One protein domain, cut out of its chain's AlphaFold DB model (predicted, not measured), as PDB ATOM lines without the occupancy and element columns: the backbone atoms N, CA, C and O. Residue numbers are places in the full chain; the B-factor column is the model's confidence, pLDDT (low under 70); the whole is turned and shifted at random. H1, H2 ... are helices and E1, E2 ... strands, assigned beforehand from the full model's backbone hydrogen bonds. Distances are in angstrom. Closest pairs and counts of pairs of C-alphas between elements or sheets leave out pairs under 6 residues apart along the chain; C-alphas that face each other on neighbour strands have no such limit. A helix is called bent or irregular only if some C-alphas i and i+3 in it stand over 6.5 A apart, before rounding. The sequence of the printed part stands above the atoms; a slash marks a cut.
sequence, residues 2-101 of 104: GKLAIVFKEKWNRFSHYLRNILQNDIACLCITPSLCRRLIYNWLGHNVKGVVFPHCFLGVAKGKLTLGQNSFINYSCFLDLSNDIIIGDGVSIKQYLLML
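This is residues 2 to 101 of the 104 residues of an uncharacterized protein of Bacteroides caccae (UniProt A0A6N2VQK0). The chain from residue 48 to residue 100 is wound in stacked turns, a small coil in which E1 and E2 lie side by side in successive turns; H2 covers one end of this coil, and the long helix H1 runs out from the body, its residues 2 to 16 sticking out as a free arm. The coil is held in parallel short pairings, most of them too short to bear a name. The printed part has 100 residues with H1, H2, E1 and E2 in that order along the chain, the two strands forming one parallel sheet, E1 beside E2. Only 42 residues are in named elements, and by these the class is mostly helix. The whole is compact, with a radius of gyration of the C-alphas of 14.6 A, but elongated by the arm, spanning 50 by 27 by 21 A.

E1 is residues 66 to 68, with C-alpha 66 at (28.840, 6.148, 247.233). E2 is residues 86 to 88, ending with C-alpha 88 at (26.502, 7.734, 239.884). H2 is residues 35 to 44, 14.2 A from first to last C-alpha. H1 is residues 2 to 27, 36.3 A long, beginning with C-alpha 2 at (30.033, -11.790, 277.527). H1 is neither bent nor irregular, but only just: C-alphas 24 and 27 are 6.1 A apart.

E1 and E2 are parallel neighbours, with 3 degrees between their directions. C-alphas 67 and 87 face each other at 4.7 A, and N 67 and O 86 are within hydrogen-bond range at 2.8 A, as are N 88 and O 67 at 2.8 A. Outside the named strands, residues 48 to 49 pair with residues 67 to 68 of E1, residues 52 to 53 with 73 to 74 and these with 93 to 94, and residues 58 to 59 with 79 to 80 and these with 99 to 100, each pairing parallel. H2 and E2 are apart. H1 and H2 form a helical hairpin, running opposite ways at a shallow tilt of 14 degrees. They only just touch, with 3 pairs of C-alphas within 8 A, and H1 does so with residues 23 to 24 alone; the closest C-alphas, of Gln 24 and Tyr 42, are 6.8 A apart. H1 is apart from E1 and E2. In H2 every O i to N i+4 pair is within hydrogen-bond range; in H1 21 of 22 are.

The C-alphas farthest apart, of Gly 2 and Gly 91, are 50.5 A apart. Without residues 2 to 16, which stand free, the body spans 32 by 28 by 23 A. The links from H2 to E1 and from E1 to E2 are long, with 21 and 17 residues; the link from H1 to H2 is short. The printed part has no cut. Its mean pLDDT is 90.6, and residue 2 alone is under 70.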
ATOM      1  N   GLY A   2      30.753 -12.287 278.722       66.00
ATOM      2  CA  GLY A   2      30.033 -11.790 277.527       66.00
ATOM      3  C   GLY A   2      29.529 -10.334 277.574       66.00
ATOM      4  O   GLY A   2      29.673  -9.613 276.594       66.00
ATOM      5  N   LYS A   3      28.991  -9.855 278.708       71.25
ATOM      6  CA  LYS A   3      28.431  -8.487 278.813       71.25
ATOM      7  C   LYS A   3      29.476  -7.378 278.614       71.25
ATOM      8  O   LYS A   3      29.190  -6.388 277.953       71.25
ATOM      9  N   LEU A   4      30.693  -7.563 279.134       78.00
ATOM     10  CA  LEU A   4      31.776  -6.581 279.004       78.00
ATOM     11  C   LEU A   4      32.229  -6.433 277.541       78.00
ATOM     12  O   LEU A   4      32.418  -5.319 277.062       78.00
ATOM     13  N   ALA A   5      32.326  -7.552 276.814       81.94
ATOM     14  CA  ALA A   5      32.676  -7.560 275.396       81.94
ATOM     15  C   ALA A   5      31.612  -6.869 274.524       81.94
ATOM     16  O   ALA A   5      31.957  -6.145 273.593       81.94
ATOM     17  N   ILE A   6      30.324  -7.037 274.851       84.56
ATOM     18  CA  ILE A   6      29.217  -6.364 274.152       84.56
ATOM     19  C   ILE A   6      29.295  -4.846 274.355       84.56
ATOM     20  O   ILE A   6      29.287  -4.099 273.379       84.56
ATOM     21  N   VAL A   7      29.463  -4.389 275.600       84.88
ATOM     22  CA  VAL A   7      29.585  -2.954 275.919       84.88
ATOM     23  C   VAL A   7      30.805  -2.334 275.235       84.88
ATOM     24  O   VAL A   7      30.723  -1.230 274.693       84.88
ATOM     25  N   PHE A   8      31.937  -3.041 275.223       88.38
ATOM     26  CA  PHE A   8      33.138  -2.579 274.531       88.38
ATOM     27  C   PHE A   8      32.905  -2.462 273.018       88.38
ATOM     28  O   PHE A   8      33.227  -1.432 272.427       88.38
ATOM     29  N   LYS A   9      32.264  -3.464 272.401       87.62
ATOM     30  CA  LYS A   9      31.902  -3.451 270.978       87.62
ATOM     31  C   LYS A   9      30.966  -2.290 270.630       87.62
ATOM     32  O   LYS A   9      31.168  -1.626 269.620       87.62
ATOM     33  N   GLU A  10      29.973  -1.998 271.465       87.69
ATOM     34  CA  GLU A  10      29.072  -0.859 271.256       87.69
ATOM     35  C   GLU A  10      29.780   0.494 271.366       87.69
ATOM     36  O   GLU A  10      29.514   1.399 270.570       87.69
ATOM     37  N   LYS A  11      30.679   0.655 272.347       89.94
ATOM     38  CA  LYS A  11      31.504   1.866 272.466       89.94
ATOM     39  C   LYS A  11      32.419   2.026 271.256       89.94
ATOM     40  O   LYS A  11      32.494   3.122 270.708       89.94
ATOM     41  N   TRP A  12      33.047   0.940 270.809       88.06
ATOM     42  CA  TRP A  12      33.895   0.938 269.621       88.06
ATOM     43  C   TRP A  12      33.118   1.313 268.357       88.06
ATOM     44  O   TRP A  12      33.553   2.175 267.600       88.06
ATOM     45  N   ASN A  13      31.930   0.736 268.158       86.00
ATOM     46  CA  ASN A  13      31.071   1.058 267.017       86.00
ATOM     47  C   ASN A  13      30.669   2.537 267.001       86.00
ATOM     48  O   ASN A  13      30.726   3.177 265.954       86.00
ATOM     49  N   ARG A  14      30.302   3.097 268.162       87.19
ATOM     50  CA  ARG A  14      30.011   4.532 268.287       87.19
ATOM     51  C   ARG A  14      31.231   5.384 267.968       87.19
ATOM     52  O   ARG A  14      31.124   6.315 267.180       87.19
ATOM     53  N   PHE A  15      32.385   5.049 268.535       88.62
ATOM     54  CA  PHE A  15      33.625   5.772 268.270       88.62
ATOM     55  C   PHE A  15      33.996   5.745 266.782       88.62
ATOM     56  O   PHE A  15      34.262   6.789 266.195       88.62
ATOM     57  N   SER A  16      33.927   4.573 266.150       86.50
ATOM     58  CA  SER A  16      34.157   4.410 264.712       86.50
ATOM     59  C   SER A  16      33.185   5.248 263.878       86.50
ATOM     60  O   SER A  16      33.602   5.883 262.911       86.50
ATOM     61  N   HIS A  17      31.912   5.314 264.278       87.31
ATOM     62  CA  HIS A  17      30.914   6.158 263.628       87.31
ATOM     63  C   HIS A  17      31.260   7.651 263.735       87.31
ATOM     64  O   HIS A  17      31.219   8.361 262.732       87.31
ATOM     65  N   TYR A  18      31.651   8.134 264.918       88.75
ATOM     66  CA  TYR A  18      32.086   9.524 265.093       88.75
ATOM     67  C   TYR A  18      33.335   9.843 264.275       88.75
ATOM     68  O   TYR A  18      33.368  10.857 263.586       88.75
ATOM     69  N   LEU A  19      34.332   8.956 264.297       89.25
ATOM     70  CA  LEU A  19      35.554   9.132 263.522       89.25
ATOM     71  C   LEU A  19      35.251   9.205 262.022       89.25
ATOM     72  O   LEU A  19      35.761  10.083 261.332       89.25
ATOM     73  N   ARG A  20      34.373   8.327 261.521       89.81
ATOM     74  CA  ARG A  20      33.919   8.361 260.127       89.81
ATOM     75  C   ARG A  20      33.238   9.689 259.798       89.81
ATOM     76  O   ARG A  20      33.548  10.257 258.758       89.81
ATOM     77  N   ASN A  21      32.381  10.205 260.681       90.50
ATOM     78  CA  ASN A  21      31.735  11.503 260.482       90.50
ATOM     79  C   ASN A  21      32.756  12.643 260.380       90.50
ATOM     80  O   ASN A  21      32.704  13.415 259.432       90.50
ATOM     81  N   ILE A  22      33.715  12.706 261.306       91.50
ATOM     82  CA  ILE A  22      34.751  13.748 261.317       91.50
ATOM     83  C   ILE A  22      35.557  13.704 260.015       91.50
ATOM     84  O   ILE A  22      35.737  14.710 259.333       91.50
ATOM     85  N   LEU A  23      36.004  12.517 259.608       90.31
ATOM     86  CA  LEU A  23      36.801  12.375 258.394       90.31
ATOM     87  C   LEU A  23      36.015  12.750 257.129       90.31
ATOM     88  O   LEU A  23      36.551  13.451 256.274       90.31
ATOM     89  N   GLN A  24      34.762  12.301 257.000       90.88
ATOM     90  CA  GLN A  24      33.942  12.547 255.805       90.88
ATOM     91  C   GLN A  24      33.433  13.978 255.726       90.88
ATOM     92  O   GLN A  24      33.463  14.573 254.651       90.88
ATOM     93  N   ASN A  25      32.968  14.510 256.852       90.62
ATOM     94  CA  ASN A  25      32.127  15.695 256.875       90.62
ATOM     95  C   ASN A  25      32.795  16.909 257.517       90.62
ATOM     96  O   ASN A  25      32.427  18.021 257.157       90.62
ATOM     97  N   ASP A  26      33.804  16.721 258.372       89.69
ATOM     98  CA  ASP A  26      34.578  17.843 258.911       89.69
ATOM     99  C   ASP A  26      35.861  18.056 258.110       89.69
ATOM    100  O   ASP A  26      36.185  19.192 257.802       89.69
ATOM    101  N   ILE A  27      36.576  16.992 257.715       90.50
ATOM    102  CA  ILE A  27      37.837  17.113 256.960       90.50
ATOM    103  C   ILE A  27      37.588  17.156 255.452       90.50
ATOM    104  O   ILE A  27      38.052  18.069 254.762       90.50
ATOM    105  N   ALA A  28      36.865  16.174 254.904       88.00
ATOM    106  CA  ALA A  28      36.664  16.095 253.459       88.00
ATOM    107  C   ALA A  28      35.828  17.272 252.913       88.00
ATOM    108  O   ALA A  28      36.071  17.710 251.788       88.00
ATOM    109  N   CYS A  29      34.920  17.845 253.708       90.31
ATOM    110  CA  CYS A  29      34.130  19.021 253.322       90.31
ATOM    111  C   CYS A  29      34.935  20.314 253.175       90.31
ATOM    112  O   CYS A  29      34.455  21.228 252.503       90.31
ATOM    113  N   LEU A  30      36.112  20.439 253.794       90.19
ATOM    114  CA  LEU A  30      36.832  21.713 253.807       90.19
ATOM    115  C   LEU A  30      37.254  22.130 252.398       90.19
ATOM    116  O   LEU A  30      37.719  21.312 251.599       90.19
ATOM    117  N   CYS A  31      37.171  23.435 252.129       89.75
ATOM    118  CA  CYS A  31      37.689  24.039 250.899       89.75
ATOM    119  C   CYS A  31      39.193  23.833 250.736       89.75
ATOM    120  O   CYS A  31      39.670  23.677 249.616       89.75
ATOM    121  N   ILE A  32      39.927  23.793 251.850       90.00
ATOM    122  CA  ILE A  32      41.377  23.585 251.847       90.00
ATOM    123  C   ILE A  32      41.773  22.144 251.517       90.00
ATOM    124  O   ILE A  32      42.919  21.906 251.155       90.00
ATOM    125  N   THR A  33      40.850  21.180 251.623       90.12
ATOM    126  CA  THR A  33      41.136  19.775 251.323       90.12
ATOM    127  C   THR A  33      41.171  19.581 249.803       90.12
ATOM    128  O   THR A  33      40.137  19.741 249.141       90.12
ATOM    129  N   PRO A  34      42.320  19.199 249.212       92.00
ATOM    130  CA  PRO A  34      42.410  18.987 247.772       92.00
ATOM    131  C   PRO A  34      41.485  17.858 247.306       92.00
ATOM    132  O   PRO A  34      41.223  16.902 248.042       92.00
ATOM    133  N   SER A  35      41.030  17.923 246.053       90.25
ATOM    134  CA  SER A  35      40.129  16.922 245.458       90.25
ATOM    135  C   SER A  35      40.694  15.499 245.511       90.25
ATOM    136  O   SER A  35      39.961  14.553 245.798       90.25
ATOM    137  N   LEU A  36      42.007  15.345 245.308       92.62
ATOM    138  CA  LEU A  36      42.687  14.056 245.414       92.62
ATOM    139  C   LEU A  36      42.661  13.511 246.849       92.62
ATOM    140  O   LEU A  36      42.317  12.349 247.048       92.62
ATOM    141  N   CYS A  37      42.964  14.346 247.847       93.56
ATOM    142  CA  CYS A  37      42.925  13.952 249.257       93.56
ATOM    143  C   CYS A  37      41.510  13.560 249.679       93.56
ATOM    144  O   CYS A  37      41.317  12.518 250.297       93.56
ATOM    145  N   ARG A  38      40.504  14.341 249.269       94.75
ATOM    146  CA  ARG A  38      39.090  14.029 249.501       94.75
ATOM    147  C   ARG A  38      38.712  12.667 248.911       94.75
ATOM    148  O   ARG A  38      38.104  11.846 249.593       94.75
ATOM    149  N   ARG A  39      39.132  12.393 247.671       94.81
ATOM    150  CA  ARG A  39      38.928  11.092 247.015       94.81
ATOM    151  C   ARG A  39      39.563   9.950 247.809       94.81
ATOM    152  O   ARG A  39      38.927   8.917 247.999       94.81
ATOM    153  N   LEU A  40      40.793  10.134 248.287       95.12
ATOM    154  CA  LEU A  40      41.486   9.141 249.108       95.12
ATOM    155  C   LEU A  40      40.753   8.885 250.429       95.12
ATOM    156  O   LEU A  40      40.544   7.725 250.771       95.12
ATOM    157  N   ILE A  41      40.303   9.936 251.124       94.25
ATOM    158  CA  ILE A  41      39.527   9.815 252.369       94.25
ATOM    159  C   ILE A  41      38.252   9.004 252.124       94.25
ATOM    160  O   ILE A  41      37.989   8.039 252.840       94.25
ATOM    161  N   TYR A  42      37.471   9.342 251.095       94.81
ATOM    162  CA  TYR A  42      36.239   8.610 250.806       94.81
ATOM    163  C   TYR A  42      36.500   7.144 250.449       94.81
ATOM    164  O   TYR A  42      35.811   6.264 250.967       94.81
ATOM    165  N   ASN A  43      37.511   6.866 249.626       95.75
ATOM    166  CA  ASN A  43      37.861   5.494 249.255       95.75
ATOM    167  C   ASN A  43      38.375   4.682 250.451       95.75
ATOM    168  O   ASN A  43      37.996   3.523 250.612       95.75
ATOM    169  N   TRP A  44      39.166   5.294 251.335       94.00
ATOM    170  CA  TRP A  44      39.627   4.654 252.569       94.00
ATOM    171  C   TRP A  44      38.467   4.283 253.501       94.00
ATOM    172  O   TRP A  44      38.490   3.244 254.153       94.00
ATOM    173  N   LEU A  45      37.400   5.083 253.493       92.12
ATOM    174  CA  LEU A  45      36.175   4.832 254.255       92.12
ATOM    175  C   LEU A  45      35.185   3.890 253.546       92.12
ATOM    176  O   LEU A  45      34.038   3.756 253.979       92.12
ATOM    177  N   GLY A  46      35.623   3.220 252.477       93.44
ATOM    178  CA  GLY A  46      34.879   2.159 251.800       93.44
ATOM    179  C   GLY A  46      33.942   2.626 250.685       93.44
ATOM    180  O   GLY A  46      33.094   1.842 250.251       93.44
ATOM    181  N   HIS A  47      34.066   3.875 250.228       95.44
ATOM    182  CA  HIS A  47      33.401   4.358 249.015       95.44
ATOM    183  C   HIS A  47      34.212   4.015 247.757       95.44
ATOM    184  O   HIS A  47      35.361   3.590 247.839       95.44
ATOM    185  N   ASN A  48      33.603   4.182 246.584       96.81
ATOM    186  CA  ASN A  48      34.257   3.996 245.292       96.81
ATOM    187  C   ASN A  48      34.129   5.278 244.466       96.81
ATOM    188  O   ASN A  48      33.243   5.425 243.629       96.81
ATOM    189  N   VAL A  49      35.001   6.236 244.749       96.75
ATOM    190  CA  VAL A  49      35.030   7.553 244.123       96.75
ATOM    191  C   VAL A  49      36.158   7.585 243.099       96.75
ATOM    192  O   VAL A  49      37.339   7.599 243.456       96.75
ATOM    193  N   LYS A  50      35.789   7.605 241.815       96.94
ATOM    194  CA  LYS A  50      36.711   7.797 240.686       96.94
ATOM    195  C   LYS A  50      36.672   9.234 240.156       96.94
ATOM    196  O   LYS A  50      37.717   9.747 239.759       96.94
ATOM    197  N   GLY A  51      35.497   9.865 240.194       94.06
ATOM    198  CA  GLY A  51      35.267  11.262 239.818       94.06
ATOM    199  C   GLY A  51      35.693  12.292 240.872       94.06
ATOM    200  O   GLY A  51      36.468  11.998 241.786       94.06
ATOM    201  N   VAL A  52      35.176  13.517 240.741       95.31
ATOM    202  CA  VAL A  52      35.514  14.660 241.608       95.31
ATOM    203  C   VAL A  52      34.339  15.021 242.513       95.31
ATOM    204  O   VAL A  52      33.233  15.262 242.050       95.31
ATOM    205  N   VAL A  53      34.585  15.121 243.815       94.81
ATOM    206  CA  VAL A  53      33.621  15.695 244.764       94.81
ATOM    207  C   VAL A  53      34.139  17.068 245.167       94.81
ATOM    208  O   VAL A  53      35.292  17.177 245.588       94.81
ATOM    209  N   PHE A  54      33.338  18.116 245.003       94.69
ATOM    210  CA  PHE A  54      33.701  19.474 245.403       94.69
ATOM    211  C   PHE A  54      33.479  19.700 246.915       94.69
ATOM    212  O   PHE A  54      32.782  18.915 247.561       94.69
ATOM    213  N   PRO A  55      34.117  20.722 247.516       93.62
ATOM    214  CA  PRO A  55      33.933  21.087 248.921       93.62
ATOM    215  C   PRO A  55      32.473  21.260 249.365       93.62
ATOM    216  O   PRO A  55      31.562  21.424 248.556       93.62
ATOM    217  N   HIS A  56      32.266  21.258 250.681       93.00
ATOM    218  CA  HIS A  56      30.961  21.365 251.345       93.00
ATOM    219  C   HIS A  56      29.964  20.235 251.028       93.00
ATOM    220  O   HIS A  56      28.784  20.367 251.332       93.00
ATOM    221  N   CYS A  57      30.409  19.120 250.443       92.50
ATOM    222  CA  CYS A  57      29.553  17.954 250.229       92.50
ATOM    223  C   CYS A  57      29.515  17.047 251.458       92.50
ATOM    224  O   CYS A  57      30.543  16.501 251.853       92.50
ATOM    225  N   PHE A  58      28.323  16.820 251.995       92.69
ATOM    226  CA  PHE A  58      28.109  15.987 253.170       92.69
ATOM    227  C   PHE A  58      27.672  14.575 252.770       92.69
ATOM    228  O   PHE A  58      26.762  14.398 251.954       92.69
ATOM    229  N   LEU A  59      28.311  13.564 253.357       92.19
ATOM    230  CA  LEU A  59      27.978  12.152 253.189       92.19
ATOM    231  C   LEU A  59      27.403  11.619 254.504       92.19
ATOM    232  O   LEU A  59      28.042  11.680 255.555       92.19
ATOM    233  N   GLY A  60      26.194  11.070 254.451       88.94
ATOM    234  CA  GLY A  60      25.569  10.432 255.598       88.94
ATOM    235  C   GLY A  60      26.383   9.230 256.078       88.94
ATOM    236  O   GLY A  60      26.877   8.417 255.297       88.94
ATOM    237  N   VAL A  61      26.498   9.079 257.397       83.62
ATOM    238  CA  VAL A  61      27.316   8.035 258.051       83.62
ATOM    239  C   VAL A  61      26.574   6.689 258.128       83.62
ATOM    240  O   VAL A  61      26.837   5.831 258.970       83.62
ATOM    241  N   ALA A  62      25.622   6.474 257.224       83.31
ATOM    242  CA  ALA A  62      24.822   5.266 257.155       83.31
ATOM    243  C   ALA A  62      25.578   4.106 256.468       83.31
ATOM    244  O   ALA A  62      26.773   4.179 256.154       83.31
ATOM    245  N   LYS A  63      24.890   2.967 256.303       85.88
ATOM    246  CA  LYS A  63      25.479   1.730 255.757       85.88
ATOM    247  C   LYS A  63      25.734   1.783 254.249       85.88
ATOM    248  O   LYS A  63      26.496   0.953 253.758       85.88
ATOM    249  N   GLY A  64      25.087   2.699 253.531       91.19
ATOM    250  CA  GLY A  64      25.228   2.823 252.089       91.19
ATOM    251  C   GLY A  64      26.602   3.335 251.673       91.19
ATOM    252  O   GLY A  64      27.333   3.984 252.433       91.19
ATOM    253  N   LYS A  65      26.957   3.026 250.431       94.06
ATOM    254  CA  LYS A  65      28.206   3.435 249.799       94.06
ATOM    255  C   LYS A  65      27.928   4.330 248.600       94.06
ATOM    256  O   LYS A  65      27.024   4.076 247.807       94.06
ATOM    257  N   LEU A  66      28.753   5.362 248.452       95.19
ATOM    258  CA  LEU A  66      28.840   6.148 247.233       95.19
ATOM    259  C   LEU A  66      29.735   5.436 246.215       95.19
ATOM    260  O   LEU A  66      30.896   5.144 246.507       95.19
ATOM    261  N   THR A  67      29.209   5.216 245.015       97.25
ATOM    262  CA  THR A  67      29.992   4.924 243.814       97.25
ATOM    263  C   THR A  67      29.868   6.106 242.861       97.25
ATOM    264  O   THR A  67      28.757   6.462 242.482       97.25
ATOM    265  N   LEU A  68      30.993   6.718 242.492       97.00
ATOM    266  CA  LEU A  68      31.063   7.838 241.553       97.00
ATOM    267  C   LEU A  68      31.991   7.470 240.395       97.00
ATOM    268  O   LEU A  68      33.192   7.268 240.606       97.00
ATOM    269  N   GLY A  69      31.427   7.409 239.191       96.88
ATOM    270  CA  GLY A  69      32.122   7.091 237.949       96.88
ATOM    271  C   GLY A  69      33.209   8.090 237.551       96.88
ATOM    272  O   GLY A  69      33.377   9.159 238.141       96.88
ATOM    273  N   GLN A  70      33.986   7.721 236.539       96.75
ATOM    274  CA  GLN A  70      34.961   8.596 235.894       96.75
ATOM    275  C   GLN A  70      34.260   9.750 235.168       96.75
ATOM    276  O   GLN A  70      33.069   9.682 234.859       96.75
ATOM    277  N   ASN A  71      35.000  10.833 234.919       95.69
ATOM    278  CA  ASN A  71      34.502  12.039 234.239       95.69
ATOM    279  C   ASN A  71      33.191  12.593 234.827       95.69
ATOM    280  O   ASN A  71      32.424  13.257 234.139       95.69
ATOM    281  N   SER A  72      32.941  12.303 236.102       95.94
ATOM    282  CA  SER A  72      31.744  12.708 236.828       95.94
ATOM    283  C   SER A  72      32.133  13.611 237.978       95.94
ATOM    284  O   SER A  72      33.220  13.462 238.552       95.94
ATOM    285  N   PHE A  73      31.243  14.527 238.340       95.25
ATOM    286  CA  PHE A  73      31.472  15.371 239.500       95.25
ATOM    287  C   PHE A  73      30.216  15.645 240.315       95.25
ATOM    288  O   PHE A  73      29.105  15.726 239.792       95.25
ATOM    289  N   ILE A  74      30.432  15.822 241.616       95.44
ATOM    290  CA  ILE A  74      29.441  16.329 242.558       95.44
ATOM    291  C   ILE A  74      29.840  17.748 242.919       95.44
ATOM    292  O   ILE A  74      30.897  17.951 243.514       95.44
ATOM    293  N   ASN A  75      29.027  18.717 242.502       93.25
ATOM    294  CA  ASN A  75      29.276  20.133 242.745       93.25
ATOM    295  C   ASN A  75      29.079  20.496 244.232       93.25
ATOM    296  O   ASN A  75      28.597  19.679 245.010       93.25
ATOM    297  N   TYR A  76      29.475  21.704 244.634       92.44
ATOM    298  CA  TYR A  76      29.520  22.120 246.039       92.44
ATOM    299  C   TYR A  76      28.200  21.901 246.798       92.44
ATOM    300  O   TYR A  76      27.107  21.905 246.222       92.44
ATOM    301  N   SER A  77      28.297  21.798 248.122       93.00
ATOM    302  CA  SER A  77      27.135  21.897 249.018       93.00
ATOM    303  C   SER A  77      26.035  20.855 248.765       93.00
ATOM    304  O   SER A  77      24.857  21.145 248.961       93.00
ATOM    305  N   CYS A  78      26.392  19.654 248.301       93.88
ATOM    306  CA  CYS A  78      25.441  18.553 248.131       93.88
ATOM    307  C   CYS A  78      25.338  17.704 249.403       93.88
ATOM    308  O   CYS A  78      26.331  17.502 250.100       93.88
ATOM    309  N   PHE A  79      24.158  17.144 249.669       92.88
ATOM    310  CA  PHE A  79      23.956  16.185 250.756       92.88
ATOM    311  C   PHE A  79      23.554  14.829 250.183       92.88
ATOM    312  O   PHE A  79      22.545  14.709 249.486       92.88
ATOM    313  N   LEU A  80      24.342  13.802 250.491       93.06
ATOM    314  CA  LEU A  80      24.092  12.420 250.100       93.06
ATOM    315  C   LEU A  80      23.800  11.611 251.358       93.06
ATOM    316  O   LEU A  80      24.710  11.316 252.123       93.06
ATOM    317  N   ASP A  81      22.545  11.222 251.565       89.69
ATOM    318  CA  ASP A  81      22.109  10.595 252.823       89.69
ATOM    319  C   ASP A  81      22.712   9.200 253.067       89.69
ATOM    320  O   ASP A  81      22.923   8.786 254.204       89.69
ATOM    321  N   LEU A  82      23.025   8.465 251.994       90.94
ATOM    322  CA  LEU A  82      23.651   7.136 252.055       90.94
ATOM    323  C   LEU A  82      22.923   6.112 252.953       90.94
ATOM    324  O   LEU A  82      23.504   5.101 253.355       90.94
ATOM    325  N   SER A  83      21.630   6.294 253.234       89.19
ATOM    326  CA  SER A  83      20.794   5.261 253.868       89.19
ATOM    327  C   SER A  83      20.637   4.005 252.989       89.19
ATOM    328  O   SER A  83      20.308   2.912 253.473       89.19
ATOM    329  N   ASN A  84      20.973   4.115 251.703       90.25
ATOM    330  CA  ASN A  84      21.258   3.005 250.802       90.25
ATOM    331  C   ASN A  84      22.366   3.400 249.806       90.25
ATOM    332  O   ASN A  84      22.794   4.555 249.777       90.25
ATOM    333  N   ASP A  85      22.831   2.448 248.999       93.06
ATOM    334  CA  ASP A  85      23.863   2.696 247.997       93.06
ATOM    335  C   ASP A  85      23.401   3.731 246.963       93.06
ATOM    336  O   ASP A  85      22.288   3.664 246.416       93.06
ATOM    337  N   ILE A  86      24.297   4.681 246.695       94.06
ATOM    338  CA  ILE A  86      24.155   5.705 245.666       94.06
ATOM    339  C   ILE A  86      25.188   5.403 244.586       94.06
ATOM    340  O   ILE A  86      26.390   5.387 244.851       94.06
ATOM    341  N   ILE A  87      24.712   5.170 243.367       95.06
ATOM    342  CA  ILE A  87      25.551   4.867 242.210       95.06
ATOM    343  C   ILE A  87      25.346   5.980 241.191       95.06
ATOM    344  O   ILE A  87      24.251   6.159 240.664       95.06
ATOM    345  N   ILE A  88      26.413   6.723 240.929       94.62
ATOM    346  CA  ILE A  88      26.502   7.734 239.884       94.62
ATOM    347  C   ILE A  88      27.461   7.173 238.833       94.62
ATOM    348  O   ILE A  88      28.616   6.878 239.146       94.62
ATOM    349  N   GLY A  89      26.951   6.970 237.616       94.75
ATOM    350  CA  GLY A  89      27.703   6.411 236.490       94.75
ATOM    351  C   GLY A  89      28.779   7.355 235.956       94.75
ATOM    352  O   GLY A  89      29.053   8.391 236.555       94.75
ATOM    353  N   ASP A  90      29.390   6.988 234.834       97.00
ATOM    354  CA  ASP A  90      30.420   7.800 234.182       97.00
ATOM    355  C   ASP A  90      29.809   8.990 233.414       97.00
ATOM    356  O   ASP A  90      28.704   8.896 232.880       97.00
ATOM    357  N   GLY A  91      30.528  10.116 233.342       95.31
ATOM    358  CA  GLY A  91      30.093  11.320 232.616       95.31
ATOM    359  C   GLY A  91      28.926  12.099 233.243       95.31
ATOM    360  O   GLY A  91      28.301  12.908 232.559       95.31
ATOM    361  N   VAL A  92      28.598  11.872 234.520       94.75
ATOM    362  CA  VAL A  92      27.432  12.481 235.180       94.75
ATOM    363  C   VAL A  92      27.826  13.702 236.015       94.75
ATOM    364  O   VAL A  92      28.761  13.668 236.814       94.75
ATOM    365  N   SER A  93      27.066  14.788 235.870       92.31
ATOM    366  CA  SER A  93      27.259  16.029 236.629       92.31
ATOM    367  C   SER A  93      26.113  16.248 237.611       92.31
ATOM    368  O   SER A  93      24.969  16.441 237.198       92.31
ATOM    369  N   ILE A  94      26.413  16.267 238.908       91.75
ATOM    370  CA  ILE A  94      25.444  16.628 239.946       91.75
ATOM    371  C   ILE A  94      25.547  18.126 240.237       91.75
ATOM    372  O   ILE A  94      26.632  18.641 240.514       91.75
ATOM    373  N   LYS A  95      24.414  18.833 240.160       87.00
ATOM    374  CA  LYS A  95      24.334  20.282 240.398       87.00
ATOM    375  C   LYS A  95      24.444  20.633 241.885       87.00
ATOM    376  O   LYS A  95      24.164  19.812 242.748       87.00
ATOM    377  N   GLN A  96      24.843  21.878 242.147       87.00
ATOM    378  CA  GLN A  96      25.020  22.435 243.490       87.00
ATOM    379  C   GLN A  96      23.707  22.396 244.288       87.00
ATOM    380  O   GLN A  96      22.639  22.584 243.704       87.00
ATOM    381  N   TYR A  97      23.800  22.204 245.609       84.12
ATOM    382  CA  TYR A  97      22.657  22.157 246.539       84.12
ATOM    383  C   TYR A  97      21.680  20.997 246.315       84.12
ATOM    384  O   TYR A  97      20.530  21.056 246.754       84.12
ATOM    385  N   LEU A  98      22.115  19.921 245.650       84.00
ATOM    386  CA  LEU A  98      21.272  18.744 245.504       84.00
ATOM    387  C   LEU A  98      21.225  17.946 246.813       84.00
ATOM    388  O   LEU A  98      22.254  17.550 247.365       84.00
ATOM    389  N   LEU A  99      20.003  17.661 247.257       81.44
ATOM    390  CA  LEU A  99      19.711  16.684 248.293       81.44
ATOM    391  C   LEU A  99      19.380  15.345 247.630       81.44
ATOM    392  O   LEU A  99      18.353  15.208 246.968       81.44
ATOM    393  N   MET A 100      20.259  14.360 247.797       77.62
ATOM    394  CA  MET A 100      20.105  13.040 247.197       77.62
ATOM    395  C   MET A 100      19.693  12.031 248.272       77.62
ATOM    396  O   MET A 100      20.517  11.503 249.023       77.62
ATOM    397  N   LEU A 101      18.383  11.795 248.344       74.19
ATOM    398  CA  LEU A 101      17.747  10.853 249.259       74.19
ATOM    399  C   LEU A 101      17.302   9.616 248.487       74.19
ATOM    400  O   LEU A 101      16.686   9.721 247.427       74.19
TER     401      LEU A 101